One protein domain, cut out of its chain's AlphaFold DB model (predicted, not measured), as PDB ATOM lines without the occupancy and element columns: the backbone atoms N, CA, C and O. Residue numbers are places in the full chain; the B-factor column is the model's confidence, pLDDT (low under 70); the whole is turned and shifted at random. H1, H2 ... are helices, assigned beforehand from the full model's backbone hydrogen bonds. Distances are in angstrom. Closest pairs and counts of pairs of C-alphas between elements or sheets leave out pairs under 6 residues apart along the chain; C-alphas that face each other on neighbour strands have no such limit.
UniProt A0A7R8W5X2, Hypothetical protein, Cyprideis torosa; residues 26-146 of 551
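AT A GLANCE: This is residues 26 to 146 of the 551 residues of the protein "Hypothetical protein" of Cyprideis torosa (UniProt A0A7R8W5X2). H7, the longest helix, packs side by side with H6 and H5, and with H3 next to H5 they make a core of four nearly aligned helices, with short H4 at one end. H2 and, farther out, H1 form a loose extension beyond H3 and H5. The printed part has 121 residues with seven named helices, H1 to H7 along the chain, and no named strand: all helix, though 58 residues, under half, are in named elements. It is compact, with a radius of gyration of the C-alphas of 13.5 A and spans of 41 by 33 by 23 A.

HOW THE PARTS SIT: H7, residues 129 to 141, touches H6, residues 114 to 121, at a shallow tilt of 12 degrees, opposite ways, as a hairpin; the closest C-alphas, of Ala 118 and Ala 132, are 5.2 A apart. With residues 131 to 135 alone H7 touches H5, residues 89 to 98; C-alphas 90 and 135 are closest, at 5.9 A. H5 touches H3, residues 71 to 79, opposite ways at 13 degrees, a shallow tilt, closest at C-alphas 71 and 96, 5.6 A. H4, residues 83 to 87, only just touches H6, with 3 pairs of C-alphas within 8 A, closest at 86 and 121, 4.5 A. H2, residues 57 to 64, is close to H5 but not clearly touching, with C-alphas 64 and 95 closest at 7.2 A. H1, residues 42 to 46, and H2 are near each other, closest 8.1 A. In each named helix every O i to N i+4 pair is within hydrogen-bond range.

IN THESE COORDINATES: H1 begins at C-alpha 42, (-117.914, 225.043, 111.356). H7, 18.1 A long, ends at C-alpha 141, (-125.043, 191.737, 96.172); H5 is 14.2 A and H3 12.6 A.

THE WHOLE: The C-alphas of Ser 46 and Ser 143 are farthest apart, 41.4 A. The printed part has no cut. H5 to H6 is a long link of 15 residues. Residues 48 to 49 and 125 have pLDDT under 70.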
ATOM      1  N   GLN A  26    -112.102 195.943  98.942       81.69
ATOM      2  CA  GLN A  26    -113.072 195.647  99.975       81.69
ATOM      3  C   GLN A  26    -112.459 194.677 100.985       81.69
ATOM      4  O   GLN A  26    -111.857 193.673 100.605       81.69
ATOM      5  N   ARG A  27    -112.600 194.984 102.275       91.25
ATOM      6  CA  ARG A  27    -112.086 194.118 103.338       91.25
ATOM      7  C   ARG A  27    -112.883 192.820 103.399       91.25
ATOM      8  O   ARG A  27    -114.104 192.842 103.262       91.25
ATOM      9  N   GLU A  28    -112.188 191.714 103.651       89.06
ATOM     10  CA  GLU A  28    -112.778 190.366 103.687       89.06
ATOM     11  C   GLU A  28    -113.530 190.054 104.986       89.06
ATOM     12  O   GLU A  28    -114.373 189.163 105.005       89.06
ATOM     13  N   PHE A  29    -113.242 190.776 106.072       93.06
ATOM     14  CA  PHE A  29    -113.843 190.539 107.383       93.06
ATOM     15  C   PHE A  29    -114.542 191.793 107.929       93.06
ATOM     16  O   PHE A  29    -114.062 192.913 107.713       93.06
ATOM     17  N   PRO A  30    -115.660 191.627 108.662       95.56
ATOM     18  CA  PRO A  30    -116.358 192.738 109.293       95.56
ATOM     19  C   PRO A  30    -115.573 193.313 110.471       95.56
ATOM     20  O   PRO A  30    -114.955 192.574 111.239       95.56
ATOM     21  N   LEU A  31    -115.671 194.629 110.667       93.81
ATOM     22  CA  LEU A  31    -115.251 195.302 111.897       93.81
ATOM     23  C   LEU A  31    -116.405 196.019 112.591       93.81
ATOM     24  O   LEU A  31    -117.350 196.493 111.964       93.81
ATOM     25  N   SER A  32    -116.249 196.175 113.903       92.19
ATOM     26  CA  SER A  32    -117.016 197.130 114.699       92.19
ATOM     27  C   SER A  32    -116.243 198.442 114.788       92.19
ATOM     28  O   SER A  32    -115.177 198.497 115.399       92.19
ATOM     29  N   HIS A  33    -116.773 199.488 114.163       91.12
ATOM     30  CA  HIS A  33    -116.188 200.826 114.150       91.12
ATOM     31  C   HIS A  33    -116.474 201.549 115.470       91.12
ATOM     32  O   HIS A  33    -117.600 201.449 115.962       91.12
ATOM     33  N   PRO A  34    -115.493 202.267 116.047       83.69
ATOM     34  CA  PRO A  34    -115.631 202.888 117.360       83.69
ATOM     35  C   PRO A  34    -116.712 203.973 117.384       83.69
ATOM     36  O   PRO A  34    -117.000 204.627 116.382       83.69
ATOM     37  N   ALA A  35    -117.284 204.202 118.564       84.62
ATOM     38  CA  ALA A  35    -118.256 205.260 118.773       84.62
ATOM     39  C   ALA A  35    -117.556 206.623 118.741       84.62
ATOM     40  O   ALA A  35    -116.769 206.952 119.625       84.62
ATOM     41  N   VAL A  36    -117.874 207.413 117.721       87.50
ATOM     42  CA  VAL A  36    -117.447 208.811 117.576       87.50
ATOM     43  C   VAL A  36    -118.663 209.727 117.450       87.50
ATOM     44  O   VAL A  36    -119.794 209.251 117.257       87.50
ATOM     45  N   GLU A  37    -118.437 211.032 117.570       85.06
ATOM     46  CA  GLU A  37    -119.446 212.055 117.294       85.06
ATOM     47  C   GLU A  37    -119.605 212.293 115.787       85.06
ATOM     48  O   GLU A  37    -118.697 212.041 114.996       85.06
ATOM     49  N   ALA A  38    -120.782 212.767 115.374       86.44
ATOM     50  CA  ALA A  38    -121.009 213.147 113.985       86.44
ATOM     51  C   ALA A  38    -120.230 214.432 113.665       86.44
ATOM     52  O   ALA A  38    -120.342 215.427 114.383       86.44
ATOM     53  N   ILE A  39    -119.462 214.422 112.575       87.69
ATOM     54  CA  ILE A  39    -118.737 215.614 112.125       87.69
ATOM     55  C   ILE A  39    -119.734 216.614 111.536       87.69
ATOM     56  O   ILE A  39    -120.687 216.230 110.866       87.69
ATOM     57  N   LEU A  40    -119.504 217.903 111.778       86.31
ATOM     58  CA  LEU A  40    -120.267 219.023 111.232       86.31
ATOM     59  C   LEU A  40    -119.285 220.090 110.758       86.31
ATOM     60  O   LEU A  40    -118.261 220.300 111.412       86.31
ATOM     61  N   CYS A  41    -119.605 220.789 109.668       89.19
ATOM     62  CA  CYS A  41    -118.812 221.950 109.279       89.19
ATOM     63  C   CYS A  41    -118.952 223.072 110.316       89.19
ATOM     64  O   CYS A  41    -119.956 223.163 111.027       89.19
ATOM     65  N   GLU A  42    -117.951 223.947 110.384       88.50
ATOM     66  CA  GLU A  42    -117.914 225.043 111.356       88.50
ATOM     67  C   GLU A  42    -119.124 225.976 111.225       88.50
ATOM     68  O   GLU A  42    -119.692 226.395 112.229       88.50
ATOM     69  N   ASN A  43    -119.600 226.201 109.997       84.94
ATOM     70  CA  ASN A  43    -120.801 226.991 109.742       84.94
ATOM     71  C   ASN A  43    -122.084 226.309 110.257       84.94
ATOM     72  O   ASN A  43    -122.924 226.945 110.877       84.94
ATOM     73  N   CYS A  44    -122.259 224.999 110.056       83.62
ATOM     74  CA  CYS A  44    -123.410 224.285 110.623       83.62
ATOM     75  C   CYS A  44    -123.331 224.219 112.154       83.62
ATOM     76  O   CYS A  44    -124.358 224.325 112.827       83.62
ATOM     77  N   ARG A  45    -122.117 224.100 112.707       82.25
ATOM     78  CA  ARG A  45    -121.873 224.119 114.152       82.25
ATOM     79  C   ARG A  45    -122.190 225.485 114.765       82.25
ATOM     80  O   ARG A  45    -122.840 225.531 115.805       82.25
ATOM     81  N   SER A  46    -121.783 226.582 114.123       74.81
ATOM     82  CA  SER A  46    -122.048 227.950 114.595       74.81
ATOM     83  C   SER A  46    -123.531 228.320 114.530       74.81
ATOM     84  O   SER A  46    -124.006 229.117 115.335       74.81
ATOM     85  N   LEU A  47    -124.287 227.683 113.632       73.00
ATOM     86  CA  LEU A  47    -125.745 227.787 113.556       73.00
ATOM     87  C   LEU A  47    -126.484 226.941 114.618       73.00
ATOM     88  O   LEU A  47    -127.712 226.851 114.568       73.00
ATOM     89  N   GLU A  48    -125.764 226.319 115.562       67.06
ATOM     90  CA  GLU A  48    -126.281 225.384 116.578       67.06
ATOM     91  C   GLU A  48    -127.080 224.206 115.985       67.06
ATOM     92  O   GLU A  48    -127.934 223.610 116.649       67.06
ATOM     93  N   VAL A  49    -126.824 223.844 114.725       64.25
ATOM     94  CA  VAL A  49    -127.456 222.682 114.095       64.25
ATOM     95  C   VAL A  49    -126.677 221.440 114.523       64.25
ATOM     96  O   VAL A  49    -125.556 221.218 114.082       64.25
ATOM     97  N   SER A  50    -127.268 220.601 115.377       72.81
ATOM     98  CA  SER A  50    -126.654 219.351 115.868       72.81
ATOM     99  C   SER A  50    -126.784 218.165 114.897       72.81
ATOM    100  O   SER A  50    -126.546 217.014 115.265       72.81
ATOM    101  N   VAL A  51    -127.186 218.432 113.655       81.00
ATOM    102  CA  VAL A  51    -127.562 217.439 112.646       81.00
ATOM    103  C   VAL A  51    -126.764 217.680 111.374       81.00
ATOM    104  O   VAL A  51    -126.645 218.814 110.918       81.00
ATOM    105  N   PHE A  52    -126.226 216.610 110.794       87.81
ATOM    106  CA  PHE A  52    -125.479 216.702 109.548       87.81
ATOM    107  C   PHE A  52    -126.418 217.052 108.389       87.81
ATOM    108  O   PHE A  52    -127.458 216.415 108.204       87.81
ATOM    109  N   ASP A  53    -126.051 218.059 107.596       87.00
ATOM    110  CA  ASP A  53    -126.829 218.482 106.432       87.00
ATOM    111  C   ASP A  53    -126.118 218.077 105.131       87.00
ATOM    112  O   ASP A  53    -125.144 218.727 104.745       87.00
ATOM    113  N   PRO A  54    -126.597 217.042 104.416       89.19
ATOM    114  CA  PRO A  54    -126.022 216.642 103.133       89.19
ATOM    115  C   PRO A  54    -126.225 217.688 102.022       89.19
ATOM    116  O   PRO A  54    -125.570 217.600 100.986       89.19
ATOM    117  N   SER A  55    -127.110 218.670 102.225       88.69
ATOM    118  CA  SER A  55    -127.364 219.770 101.285       88.69
ATOM    119  C   SER A  55    -126.371 220.922 101.456       88.69
ATOM    120  O   SER A  55    -126.233 221.753 100.558       88.69
ATOM    121  N   CYS A  56    -125.677 220.988 102.598       90.75
ATOM    122  CA  CYS A  56    -124.633 221.973 102.845       90.75
ATOM    123  C   CYS A  56    -123.361 221.581 102.064       90.75
ATOM    124  O   CYS A  56    -122.829 220.492 102.303       90.75
ATOM    125  N   PRO A  57    -122.824 222.449 101.180       92.94
ATOM    126  CA  PRO A  57    -121.639 222.132 100.380       92.94
ATOM    127  C   PRO A  57    -120.434 221.724 101.232       92.94
ATOM    128  O   PRO A  57    -119.843 220.681 100.992       92.94
ATOM    129  N   THR A  58    -120.149 222.466 102.305       94.00
ATOM    130  CA  THR A  58    -119.015 222.172 103.193       94.00
ATOM    131  C   THR A  58    -119.191 220.856 103.948       94.00
ATOM    132  O   THR A  58    -118.230 220.114 104.121       94.00
ATOM    133  N   CYS A  59    -120.410 220.519 104.381       92.94
ATOM    134  CA  CYS A  59    -120.678 219.200 104.963       92.94
ATOM    135  C   CYS A  59    -120.508 218.090 103.918       92.94
ATOM    136  O   CYS A  59    -119.966 217.034 104.236       92.94
ATOM    137  N   SER A  60    -120.925 218.325 102.669       93.56
ATOM    138  CA  SER A  60    -120.707 217.390 101.559       93.56
ATOM    139  C   SER A  60    -119.219 217.154 101.288       93.56
ATOM    140  O   SER A  60    -118.824 216.015 101.045       93.56
ATOM    141  N   ASP A  61    -118.398 218.202 101.361       94.19
ATOM    142  CA  ASP A  61    -116.948 218.105 101.182       94.19
ATOM    143  C   ASP A  61    -116.301 217.331 102.335       94.19
ATOM    144  O   ASP A  61    -115.560 216.383 102.089       94.19
ATOM    145  N   ILE A  62    -116.682 217.635 103.582       94.38
ATOM    146  CA  ILE A  62    -116.265 216.870 104.770       94.38
ATOM    147  C   ILE A  62    -116.625 215.391 104.623       94.38
ATOM    148  O   ILE A  62    -115.807 214.525 104.919       94.38
ATOM    149  N   LEU A  63    -117.835 215.076 104.154       95.19
ATOM    150  CA  LEU A  63    -118.252 213.688 103.963       95.19
ATOM    151  C   LEU A  63    -117.359 212.954 102.964       95.19
ATOM    152  O   LEU A  63    -117.138 211.768 103.160       95.19
ATOM    153  N   LYS A  64    -116.862 213.623 101.920       94.12
ATOM    154  CA  LYS A  64    -116.012 213.018 100.879       94.12
ATOM    155  C   LYS A  64    -114.534 212.963 101.261       94.12
ATOM    156  O   LYS A  64    -113.791 212.190 100.661       94.12
ATOM    157  N   ASP A  65    -114.109 213.759 102.235       93.62
ATOM    158  CA  ASP A  65    -112.739 213.758 102.733       93.62
ATOM    159  C   ASP A  65    -112.446 212.469 103.520       93.62
ATOM    160  O   ASP A  65    -112.929 212.264 104.634       93.62
ATOM    161  N   GLN A  66    -111.657 211.577 102.916       90.81
ATOM    162  CA  GLN A  66    -111.282 210.291 103.509       90.81
ATOM    163  C   GLN A  66    -110.160 210.411 104.548       90.81
ATOM    164  O   GLN A  66    -109.949 209.459 105.302       90.81
ATOM    165  N   GLU A  67    -109.450 211.542 104.606       87.62
ATOM    166  CA  GLU A  67    -108.395 211.770 105.596       87.62
ATOM    167  C   GLU A  67    -108.998 212.143 106.954       87.62
ATOM    168  O   GLU A  67    -108.572 211.630 107.989       87.62
ATOM    169  N   THR A  68    -110.031 212.992 106.960       87.56
ATOM    170  CA  THR A  68    -110.653 213.490 108.200       87.56
ATOM    171  C   THR A  68    -111.913 212.719 108.603       87.56
ATOM    172  O   THR A  68    -112.155 212.464 109.791       87.56
ATOM    173  N   THR A  69    -112.718 212.277 107.637       94.69
ATOM    174  CA  THR A  69    -113.954 211.539 107.904       94.69
ATOM    175  C   THR A  69    -113.681 210.048 107.769       94.69
ATOM    176  O   THR A  69    -113.440 209.539 106.683       94.69
ATOM    177  N   SER A  70    -113.806 209.299 108.863       96.00
ATOM    178  CA  SER A  70    -113.693 207.837 108.875       96.00
ATOM    179  C   SER A  70    -115.061 207.176 108.655       96.00
ATOM    180  O   SER A  70    -116.100 207.838 108.692       96.00
ATOM    181  N   ILE A  71    -115.102 205.852 108.462       97.19
ATOM    182  CA  ILE A  71    -116.375 205.102 108.439       97.19
ATOM    183  C   ILE A  71    -117.148 205.299 109.757       97.19
ATOM    184  O   ILE A  71    -118.365 205.472 109.726       97.19
ATOM    185  N   ALA A  72    -116.452 205.357 110.898       95.81
ATOM    186  CA  ALA A  72    -117.056 205.621 112.204       95.81
ATOM    187  C   ALA A  72    -117.803 206.968 112.244       95.81
ATOM    188  O   ALA A  72    -118.917 207.038 112.763       95.81
ATOM    189  N   HIS A  73    -117.232 208.017 111.638       96.69
ATOM    190  CA  HIS A  73    -117.876 209.331 111.537       96.69
ATOM    191  C   HIS A  73    -119.156 209.274 110.688       96.69
ATOM    192  O   HIS A  73    -120.173 209.851 111.072       96.69
ATOM    193  N   ILE A  74    -119.161 208.520 109.582       97.88
ATOM    194  CA  ILE A  74    -120.378 208.337 108.773       97.88
ATOM    195  C   ILE A  74    -121.430 207.529 109.537       97.88
ATOM    196  O   ILE A  74    -122.609 207.879 109.522       97.88
ATOM    197  N   LEU A  75    -121.029 206.476 110.250       95.50
ATOM    198  CA  LEU A  75    -121.944 205.714 111.102       95.50
ATOM    199  C   LEU A  75    -122.562 206.603 112.191       95.50
ATOM    200  O   LEU A  75    -123.762 206.503 112.439       95.50
ATOM    201  N   ALA A  76    -121.798 207.537 112.767       91.50
ATOM    202  CA  ALA A  76    -122.315 208.535 113.702       91.50
ATOM    203  C   ALA A  76    -123.365 209.465 113.068       91.50
ATOM    204  O   ALA A  76    -124.375 209.763 113.705       91.50
ATOM    205  N   ILE A  77    -123.182 209.862 111.805       94.56
ATOM    206  CA  ILE A  77    -124.201 210.599 111.042       94.56
ATOM    207  C   ILE A  77    -125.461 209.734 110.859       94.56
ATOM    208  O   ILE A  77    -126.569 210.177 111.150       94.56
ATOM    209  N   LEU A  78    -125.309 208.466 110.463       94.88
ATOM    210  CA  LEU A  78    -126.421 207.533 110.222       94.88
ATOM    211  C   LEU A  78    -127.275 207.221 111.464       94.88
ATOM    212  O   LEU A  78    -128.454 206.847 111.340       94.88
ATOM    213  N   ARG A  79    -126.722 207.403 112.669       85.75
ATOM    214  CA  ARG A  79    -127.477 207.327 113.931       85.75
ATOM    215  C   ARG A  79    -128.597 208.369 113.983       85.75
ATOM    216  O   ARG A  79    -129.694 208.052 114.445       85.75
ATOM    217  N   GLN A  80    -128.387 209.562 113.427       83.50
ATOM    218  CA  GLN A  80    -129.335 210.676 113.503       83.50
ATOM    219  C   GLN A  80    -130.673 210.330 112.822       83.50
ATOM    220  O   GLN A  80    -130.754 210.046 111.623       83.50
ATOM    221  N   TRP A  81    -131.758 210.322 113.603       81.25
ATOM    222  CA  TRP A  81    -133.116 210.050 113.118       81.25
ATOM    223  C   TRP A  81    -133.780 211.322 112.590       81.25
ATOM    224  O   TRP A  81    -134.693 211.876 113.196       81.25
ATOM    225  N   VAL A  82    -133.277 211.800 111.457       79.25
ATOM    226  CA  VAL A  82    -133.805 212.979 110.768       79.25
ATOM    227  C   VAL A  82    -134.019 212.694 109.277       79.25
ATOM    228  O   VAL A  82    -133.261 211.906 108.697       79.25
ATOM    229  N   PRO A  83    -135.018 213.319 108.626       80.62
ATOM    230  CA  PRO A  83    -135.335 213.043 107.226       80.62
ATOM    231  C   PRO A  83    -134.147 213.213 106.277       80.62
ATOM    232  O   PRO A  83    -133.935 212.368 105.416       80.62
ATOM    233  N   GLN A  84    -133.323 214.245 106.471       83.44
ATOM    234  CA  GLN A  84    -132.178 214.541 105.605       83.44
ATOM    235  C   GLN A  84    -131.180 213.380 105.556       83.44
ATOM    236  O   GLN A  84    -130.624 213.094 104.499       83.44
ATOM    237  N   ILE A  85    -130.989 212.673 106.671       89.69
ATOM    238  CA  ILE A  85    -130.091 211.517 106.730       89.69
ATOM    239  C   ILE A  85    -130.771 210.267 106.181       89.69
ATOM    240  O   ILE A  85    -130.198 209.564 105.352       89.69
ATOM    241  N   GLN A  86    -132.009 209.996 106.606       86.75
ATOM    242  CA  GLN A  86    -132.715 208.774 106.211       86.75
ATOM    243  C   GLN A  86    -133.086 208.763 104.714       86.75
ATOM    244  O   GLN A  86    -133.104 207.702 104.098       86.75
ATOM    245  N   GLN A  87    -133.347 209.924 104.104       88.69
ATOM    246  CA  GLN A  87    -133.662 210.046 102.672       88.69
ATOM    247  C   GLN A  87    -132.421 209.962 101.775       88.69
ATOM    248  O   GLN A  87    -132.528 209.513 100.640       88.69
ATOM    249  N   ASN A  88    -131.243 210.332 102.289       94.31
ATOM    250  CA  ASN A  88    -129.971 210.288 101.558       94.31
ATOM    251  C   ASN A  88    -129.103 209.091 101.980       94.31
ATOM    252  O   ASN A  88    -127.875 209.154 101.948       94.31
ATOM    253  N   ILE A  89    -129.726 207.986 102.403       96.62
ATOM    254  CA  ILE A  89    -129.014 206.791 102.878       96.62
ATOM    255  C   ILE A  89    -128.019 206.244 101.848       96.62
ATOM    256  O   ILE A  89    -126.961 205.735 102.211       96.62
ATOM    257  N   ASP A  90    -128.327 206.370 100.559       96.00
ATOM    258  CA  ASP A  90    -127.479 205.882  99.478       96.00
ATOM    259  C   ASP A  90    -126.161 206.657  99.370       96.00
ATOM    260  O   ASP A  90    -125.136 206.039  99.091       96.00
ATOM    261  N   LEU A  91    -126.165 207.967  99.636       96.19
ATOM    262  CA  LEU A  91    -124.963 208.801  99.684       96.19
ATOM    263  C   LEU A  91    -123.978 208.267 100.732       96.19
ATOM    264  O   LEU A  91    -122.834 207.950 100.411       96.19
ATOM    265  N   PHE A  92    -124.445 208.112 101.969       97.56
ATOM    266  CA  PHE A  92    -123.614 207.657 103.085       97.56
ATOM    267  C   PHE A  92    -123.131 206.218 102.893       97.56
ATOM    268  O   PHE A  92    -121.973 205.906 103.158       97.56
ATOM    269  N   MET A  93    -123.998 205.338 102.390       97.56
ATOM    270  CA  MET A  93    -123.654 203.931 102.169       97.56
ATOM    271  C   MET A  93    -122.636 203.755 101.046       97.56
ATOM    272  O   MET A  93    -121.727 202.936 101.174       97.56
ATOM    273  N   LYS A  94    -122.736 204.540  99.966       95.31
ATOM    274  CA  LYS A  94    -121.718 204.559  98.908       95.31
ATOM    275  C   LYS A  94    -120.365 204.984  99.462       95.31
ATOM    276  O   LYS A  94    -119.380 204.322  99.163       95.31
ATOM    277  N   GLU A  95    -120.327 206.025 100.288       96.31
ATOM    278  CA  GLU A  95    -119.079 206.526 100.863       96.31
ATOM    279  C   GLU A  95    -118.445 205.524 101.845       96.31
ATOM    280  O   GLU A  95    -117.245 205.261 101.782       96.31
ATOM    281  N   ILE A  96    -119.249 204.864 102.688       97.19
ATOM    282  CA  ILE A  96    -118.779 203.771 103.559       97.19
ATOM    283  C   ILE A  96    -118.148 202.644 102.726       97.19
ATOM    284  O   ILE A  96    -117.040 202.192 103.016       97.19
ATOM    285  N   LEU A  97    -118.831 202.202 101.669       95.44
ATOM    286  CA  LEU A  97    -118.356 201.118 100.808       95.44
ATOM    287  C   LEU A  97    -117.154 201.522  99.942       95.44
ATOM    288  O   LEU A  97    -116.327 200.661  99.637       95.44
ATOM    289  N   LEU A  98    -117.044 202.797  99.556       94.38
ATOM    290  CA  LEU A  98    -115.895 203.355  98.833       94.38
ATOM    291  C   LEU A  98    -114.617 203.281  99.679       94.38
ATOM    292  O   LEU A  98    -113.537 203.057  99.140       94.38
ATOM    293  N   ARG A  99    -114.754 203.380 101.004       94.69
ATOM    294  CA  ARG A  99    -113.663 203.276 101.987       94.69
ATOM    295  C   ARG A  99    -113.296 201.835 102.357       94.69
ATOM    296  O   ARG A  99    -112.645 201.598 103.370       94.69
ATOM    297  N   GLY A 100    -113.736 200.858 101.562       94.38
ATOM    298  CA  GLY A 100    -113.401 199.445 101.748       94.38
ATOM    299  C   GLY A 100    -114.182 198.738 102.861       94.38
ATOM    300  O   GLY A 100    -113.774 197.660 103.299       94.38
ATOM    301  N   ALA A 101    -115.300 199.300 103.336       96.44
ATOM    302  CA  ALA A 101    -116.122 198.656 104.360       96.44
ATOM    303  C   ALA A 101    -116.621 197.264 103.929       96.44
ATOM    304  O   ALA A 101    -117.048 197.044 102.787       96.44
ATOM    305  N   HIS A 102    -116.621 196.330 104.875       97.50
ATOM    306  CA  HIS A 102    -117.306 195.052 104.709       97.50
ATOM    307  C   HIS A 102    -118.824 195.293 104.881       97.50
ATOM    308  O   HIS A 102    -119.213 196.123 105.704       97.50
ATOM    309  N   PRO A 103    -119.716 194.616 104.130       96.44
ATOM    310  CA  PRO A 103    -121.168 194.841 104.213       96.44
ATOM    311  C   PRO A 103    -121.764 194.607 105.612       96.44
ATOM    312  O   PRO A 103    -122.771 195.222 105.962       96.44
ATOM    313  N   ASP A 104    -121.131 193.739 106.403       97.31
ATOM    314  CA  ASP A 104    -121.514 193.433 107.788       97.31
ATOM    315  C   ASP A 104    -120.739 194.247 108.841       97.31
ATOM    316  O   ASP A 104    -120.773 193.907 110.026       97.31
ATOM    317  N   ASP A 105    -120.042 195.311 108.431       97.25
ATOM    318  CA  ASP A 105    -119.462 196.277 109.365       97.25
ATOM    319  C   ASP A 105    -120.528 196.852 110.300       97.25
ATOM    320  O   ASP A 105    -121.689 197.036 109.917       97.25
ATOM    321  N   ARG A 106    -120.112 197.142 111.535       93.88
ATOM    322  CA  ARG A 106    -121.000 197.523 112.635       93.88
ATOM    323  C   ARG A 106    -120.613 198.868 113.226       93.88
ATOM    324  O   ARG A 106    -119.434 199.205 113.301       93.88
ATOM    325  N   ASP A 107    -121.604 199.597 113.719       90.75
ATOM    326  CA  ASP A 107    -121.411 200.729 114.631       90.75
ATOM    327  C   ASP A 107    -121.281 200.201 116.065       90.75
ATOM    328  O   ASP A 107    -122.190 199.536 116.548       90.75
ATOM    329  N   SER A 108    -120.179 200.464 116.774       83.62
ATOM    330  CA  SER A 108    -119.982 199.887 118.113       83.62
ATOM    331  C   SER A 108    -120.955 200.427 119.164       83.62
ATOM    332  O   SER A 108    -121.155 199.767 120.181       83.62
ATOM    333  N   LEU A 109    -121.540 201.614 118.945       78.19
ATOM    334  CA  LEU A 109    -122.500 202.206 119.878       78.19
ATOM    335  C   LEU A 109    -123.843 201.475 119.829       78.19
ATOM    336  O   LEU A 109    -124.376 201.089 120.862       78.19
ATOM    337  N   THR A 110    -124.381 201.269 118.628       79.00
ATOM    338  CA  THR A 110    -125.707 200.664 118.424       79.00
ATOM    339  C   THR A 110    -125.663 199.201 118.026       79.00
ATOM    340  O   THR A 110    -126.710 198.577 117.915       79.00
ATOM    341  N   ASP A 111    -124.479 198.647 117.776       85.75
ATOM    342  CA  ASP A 111    -124.247 197.326 117.187       85.75
ATOM    343  C   ASP A 111    -125.007 197.049 115.875       85.75
ATOM    344  O   ASP A 111    -125.142 195.904 115.430       85.75
ATOM    345  N   MET A 112    -125.505 198.096 115.221       92.25
ATOM    346  CA  MET A 112    -126.204 197.976 113.953       92.25
ATOM    347  C   MET A 112    -125.207 197.725 112.825       92.25
ATOM    348  O   MET A 112    -124.210 198.435 112.689       92.25
ATOM    349  N   THR A 113    -125.517 196.739 111.982       97.38
ATOM    350  CA  THR A 113    -124.836 196.563 110.690       97.38
ATOM    351  C   THR A 113    -125.325 197.595 109.672       97.38
ATOM    352  O   THR A 113    -126.387 198.205 109.850       97.38
ATOM    353  N   LEU A 114    -124.621 197.731 108.545       98.31
ATOM    354  CA  LEU A 114    -125.070 198.578 107.428       98.31
ATOM    355  C   LEU A 114    -126.485 198.214 106.950       98.31
ATOM    356  O   LEU A 114    -127.294 199.093 106.642       98.31
ATOM    357  N   LEU A 115    -126.822 196.922 106.963       98.12
ATOM    358  CA  LEU A 115    -128.143 196.448 106.564       98.12
ATOM    359  C   LEU A 115    -129.248 196.885 107.541       98.12
ATOM    360  O   LEU A 115    -130.346 197.228 107.106       98.12
ATOM    361  N   HIS A 116    -128.956 196.959 108.843       96.81
ATOM    362  CA  HIS A 116    -129.891 197.505 109.832       96.81
ATOM    363  C   HIS A 116    -130.156 199.000 109.600       96.81
ATOM    364  O   HIS A 116    -131.308 199.435 109.661       96.81
ATOM    365  N   PHE A 117    -129.120 199.787 109.285       97.50
ATOM    366  CA  PHE A 117    -129.285 201.202 108.927       97.50
ATOM    367  C   PHE A 117    -130.111 201.378 107.650       97.50
ATOM    368  O   PHE A 117    -130.969 202.255 107.598       97.50
ATOM    369  N   ALA A 118    -129.918 200.516 106.651       97.81
ATOM    370  CA  ALA A 118    -130.731 200.533 105.440       97.81
ATOM    371  C   ALA A 118    -132.211 200.207 105.725       97.81
ATOM    372  O   ALA A 118    -133.098 200.841 105.161       97.81
ATOM    373  N   CYS A 119    -132.496 199.282 106.652       96.06
ATOM    374  CA  CYS A 119    -133.864 199.012 107.110       96.06
ATOM    375  C   CYS A 119    -134.482 200.230 107.805       96.06
ATOM    376  O   CYS A 119    -135.597 200.616 107.477       96.06
ATOM    377  N   LYS A 120    -133.736 200.867 108.717       90.94
ATOM    378  CA  LYS A 120    -134.133 202.105 109.407       90.94
ATOM    379  C   LYS A 120    -134.464 203.229 108.412       90.94
ATOM    380  O   LYS A 120    -135.496 203.881 108.541       90.94
ATOM    381  N   ALA A 121    -133.647 203.401 107.375       91.31
ATOM    382  CA  ALA A 121    -133.848 204.411 106.337       91.31
ATOM    383  C   ALA A 121    -135.050 204.145 105.410       91.31
ATOM    384  O   ALA A 121    -135.480 205.043 104.690       91.31
ATOM    385  N   GLY A 122    -135.616 202.936 105.421       87.06
ATOM    386  CA  GLY A 122    -136.809 202.597 104.642       87.06
ATOM    387  C   GLY A 122    -138.125 203.082 105.255       87.06
ATOM    388  O   GLY A 122    -139.179 202.856 104.655       87.06
ATOM    389  N   ALA A 123    -138.076 203.709 106.434       80.06
ATOM    390  CA  ALA A 123    -139.254 204.012 107.229       80.06
ATOM    391  C   ALA A 123    -140.209 204.996 106.557       80.06
ATOM    392  O   ALA A 123    -139.821 206.100 106.151       80.06
ATOM    393  N   SER A 124    -141.484 204.614 106.517       75.94
ATOM    394  CA  SER A 124    -142.548 205.439 105.955       75.94
ATOM    395  C   SER A 124    -142.655 206.787 106.680       75.94
ATOM    396  O   SER A 124    -142.746 206.853 107.903       75.94
ATOM    397  N   GLY A 125    -142.629 207.884 105.919       69.81
ATOM    398  CA  GLY A 125    -142.777 209.249 106.437       69.81
ATOM    399  C   GLY A 125    -141.493 209.931 106.923       69.81
ATOM    400  O   GLY A 125    -141.517 211.144 107.116       69.81
ATOM    401  N   VAL A 126    -140.378 209.207 107.072       72.12
ATOM    402  CA  VAL A 126    -139.082 209.795 107.465       72.12
ATOM    403  C   VAL A 126    -138.038 209.614 106.371       72.12
ATOM    404  O   VAL A 126    -137.438 210.596 105.938       72.12
ATOM    405  N   GLY A 127    -137.824 208.378 105.922       77.69
ATOM    406  CA  GLY A 127    -136.780 208.042 104.959       77.69
ATOM    407  C   GLY A 127    -137.271 207.909 103.519       77.69
ATOM    408  O   GLY A 127    -138.418 208.228 103.197       77.69
ATOM    409  N   ASP A 128    -136.384 207.429 102.647       86.50
ATOM    410  CA  ASP A 128    -136.705 207.091 101.260       86.50
ATOM    411  C   ASP A 128    -136.639 205.572 101.071       86.50
ATOM    412  O   ASP A 128    -135.574 204.959 100.975       86.50
ATOM    413  N   MET A 129    -137.819 204.966 100.966       87.62
ATOM    414  CA  MET A 129    -137.984 203.527 100.788       87.62
ATOM    415  C   MET A 129    -137.292 202.974  99.527       87.62
ATOM    416  O   MET A 129    -136.833 201.832  99.543       87.62
ATOM    417  N   HIS A 130    -137.205 203.738  98.434       91.12
ATOM    418  CA  HIS A 130    -136.559 203.287  97.198       91.12
ATOM    419  C   HIS A 130    -135.041 203.446  97.267       91.12
ATOM    420  O   HIS A 130    -134.320 202.572  96.784       91.12
ATOM    421  N   ALA A 131    -134.543 204.525  97.874       93.19
ATOM    422  CA  ALA A 131    -133.113 204.677  98.139       93.19
ATOM    423  C   ALA A 131    -132.618 203.569  99.084       93.19
ATOM    424  O   ALA A 131    -131.640 202.885  98.777       93.19
ATOM    425  N   ALA A 132    -133.357 203.310 100.166       95.50
ATOM    426  CA  ALA A 132    -133.093 202.213 101.089       95.50
ATOM    427  C   ALA A 132    -133.117 200.845 100.391       95.50
ATOM    428  O   ALA A 132    -132.207 200.042 100.583       95.50
ATOM    429  N   ALA A 133    -134.102 200.585  99.524       96.25
ATOM    430  CA  ALA A 133    -134.170 199.352  98.739       96.25
ATOM    431  C   ALA A 133    -132.928 199.143  97.854       96.25
ATOM    432  O   ALA A 133    -132.361 198.052  97.854       96.25
ATOM    433  N   LYS A 134    -132.455 200.189  97.163       97.56
ATOM    434  CA  LYS A 134    -131.224 200.127  96.353       97.56
ATOM    435  C   LYS A 134    -129.995 199.813  97.206       97.56
ATOM    436  O   LYS A 134    -129.156 199.015  96.801       97.56
ATOM    437  N   VAL A 135    -129.890 200.426  98.386       98.31
ATOM    438  CA  VAL A 135    -128.813 200.137  99.344       98.31
ATOM    439  C   VAL A 135    -128.874 198.684  99.806       98.31
ATOM    440  O   VAL A 135    -127.849 198.012  99.824       98.31
ATOM    441  N   VAL A 136    -130.059 198.178 100.148       98.44
ATOM    442  CA  VAL A 136    -130.253 196.782 100.564       98.44
ATOM    443  C   VAL A 136    -129.824 195.828  99.453       98.44
ATOM    444  O   VAL A 136    -129.039 194.921  99.708       98.44
ATOM    445  N   GLU A 137    -130.269 196.044  98.214       98.06
ATOM    446  CA  GLU A 137    -129.852 195.224  97.070       98.06
ATOM    447  C   GLU A 137    -128.335 195.262  96.856       98.06
ATOM    448  O   GLU A 137    -127.720 194.215  96.648       98.06
ATOM    449  N   LEU A 138    -127.716 196.441  96.980       97.62
ATOM    450  CA  LEU A 138    -126.265 196.598  96.895       97.62
ATOM    451  C   LEU A 138    -125.542 195.808  97.995       97.62
ATOM    452  O   LEU A 138    -124.618 195.055  97.695       97.62
ATOM    453  N   LEU A 139    -125.964 195.931  99.254       98.06
ATOM    454  CA  LEU A 139    -125.361 195.207 100.376       98.06
ATOM    455  C   LEU A 139    -125.516 193.686 100.205       98.06
ATOM    456  O   LEU A 139    -124.551 192.943 100.368       98.06
ATOM    457  N   LEU A 140    -126.693 193.217  99.786       96.88
ATOM    458  CA  LEU A 140    -126.948 191.796  99.526       96.88
ATOM    459  C   LEU A 140    -126.171 191.265  98.316       96.88
ATOM    460  O   LEU A 140    -125.778 190.099  98.314       96.88
ATOM    461  N   SER A 141    -125.922 192.096  97.298       95.88
ATOM    462  CA  SER A 141    -125.043 191.737  96.172       95.88
ATOM    463  C   SER A 141    -123.590 191.530  96.607       95.88
ATOM    464  O   SER A 141    -122.848 190.814  95.942       95.88
ATOM    465  N   ARG A 142    -123.210 192.106  97.754       94.75
ATOM    466  CA  ARG A 142    -121.912 191.933  98.410       94.75
ATOM    467  C   ARG A 142    -121.944 190.893  99.533       94.75
ATOM    468  O   ARG A 142    -121.031 190.866 100.342       94.75
ATOM    469  N   SER A 143    -122.968 190.040  99.583       94.38
ATOM    470  CA  SER A 143    -123.110 188.969 100.581       94.38
ATOM    471  C   SER A 143    -123.309 189.448 102.026       94.38
ATOM    472  O   SER A 143    -122.928 188.738 102.953       94.38
ATOM    473  N   ALA A 144    -123.944 190.611 102.236       97.25
ATOM    474  CA  ALA A 144    -124.403 191.015 103.569       97.25
ATOM    475  C   ALA A 144    -125.269 189.924 104.217       97.25
ATOM    476  O   ALA A 144    -126.183 189.385 103.581       97.25
ATOM    477  N   SER A 145    -125.019 189.635 105.491       96.38
ATOM    478  CA  SER A 145    -125.748 188.606 106.220       96.38
ATOM    479  C   SER A 145    -127.123 189.092 106.686       96.38
ATOM    480  O   SER A 145    -127.291 190.176 107.247       96.38
ATOM    481  N   LEU A 146    -128.129 188.239 106.480       96.94
ATOM    482  CA  LEU A 146    -129.527 188.480 106.858       96.94
ATOM    483  C   LEU A 146    -129.848 188.048 108.296       96.94
ATOM    484  O   LEU A 146    -130.877 188.451 108.838       96.94
TER     485      LEU A 146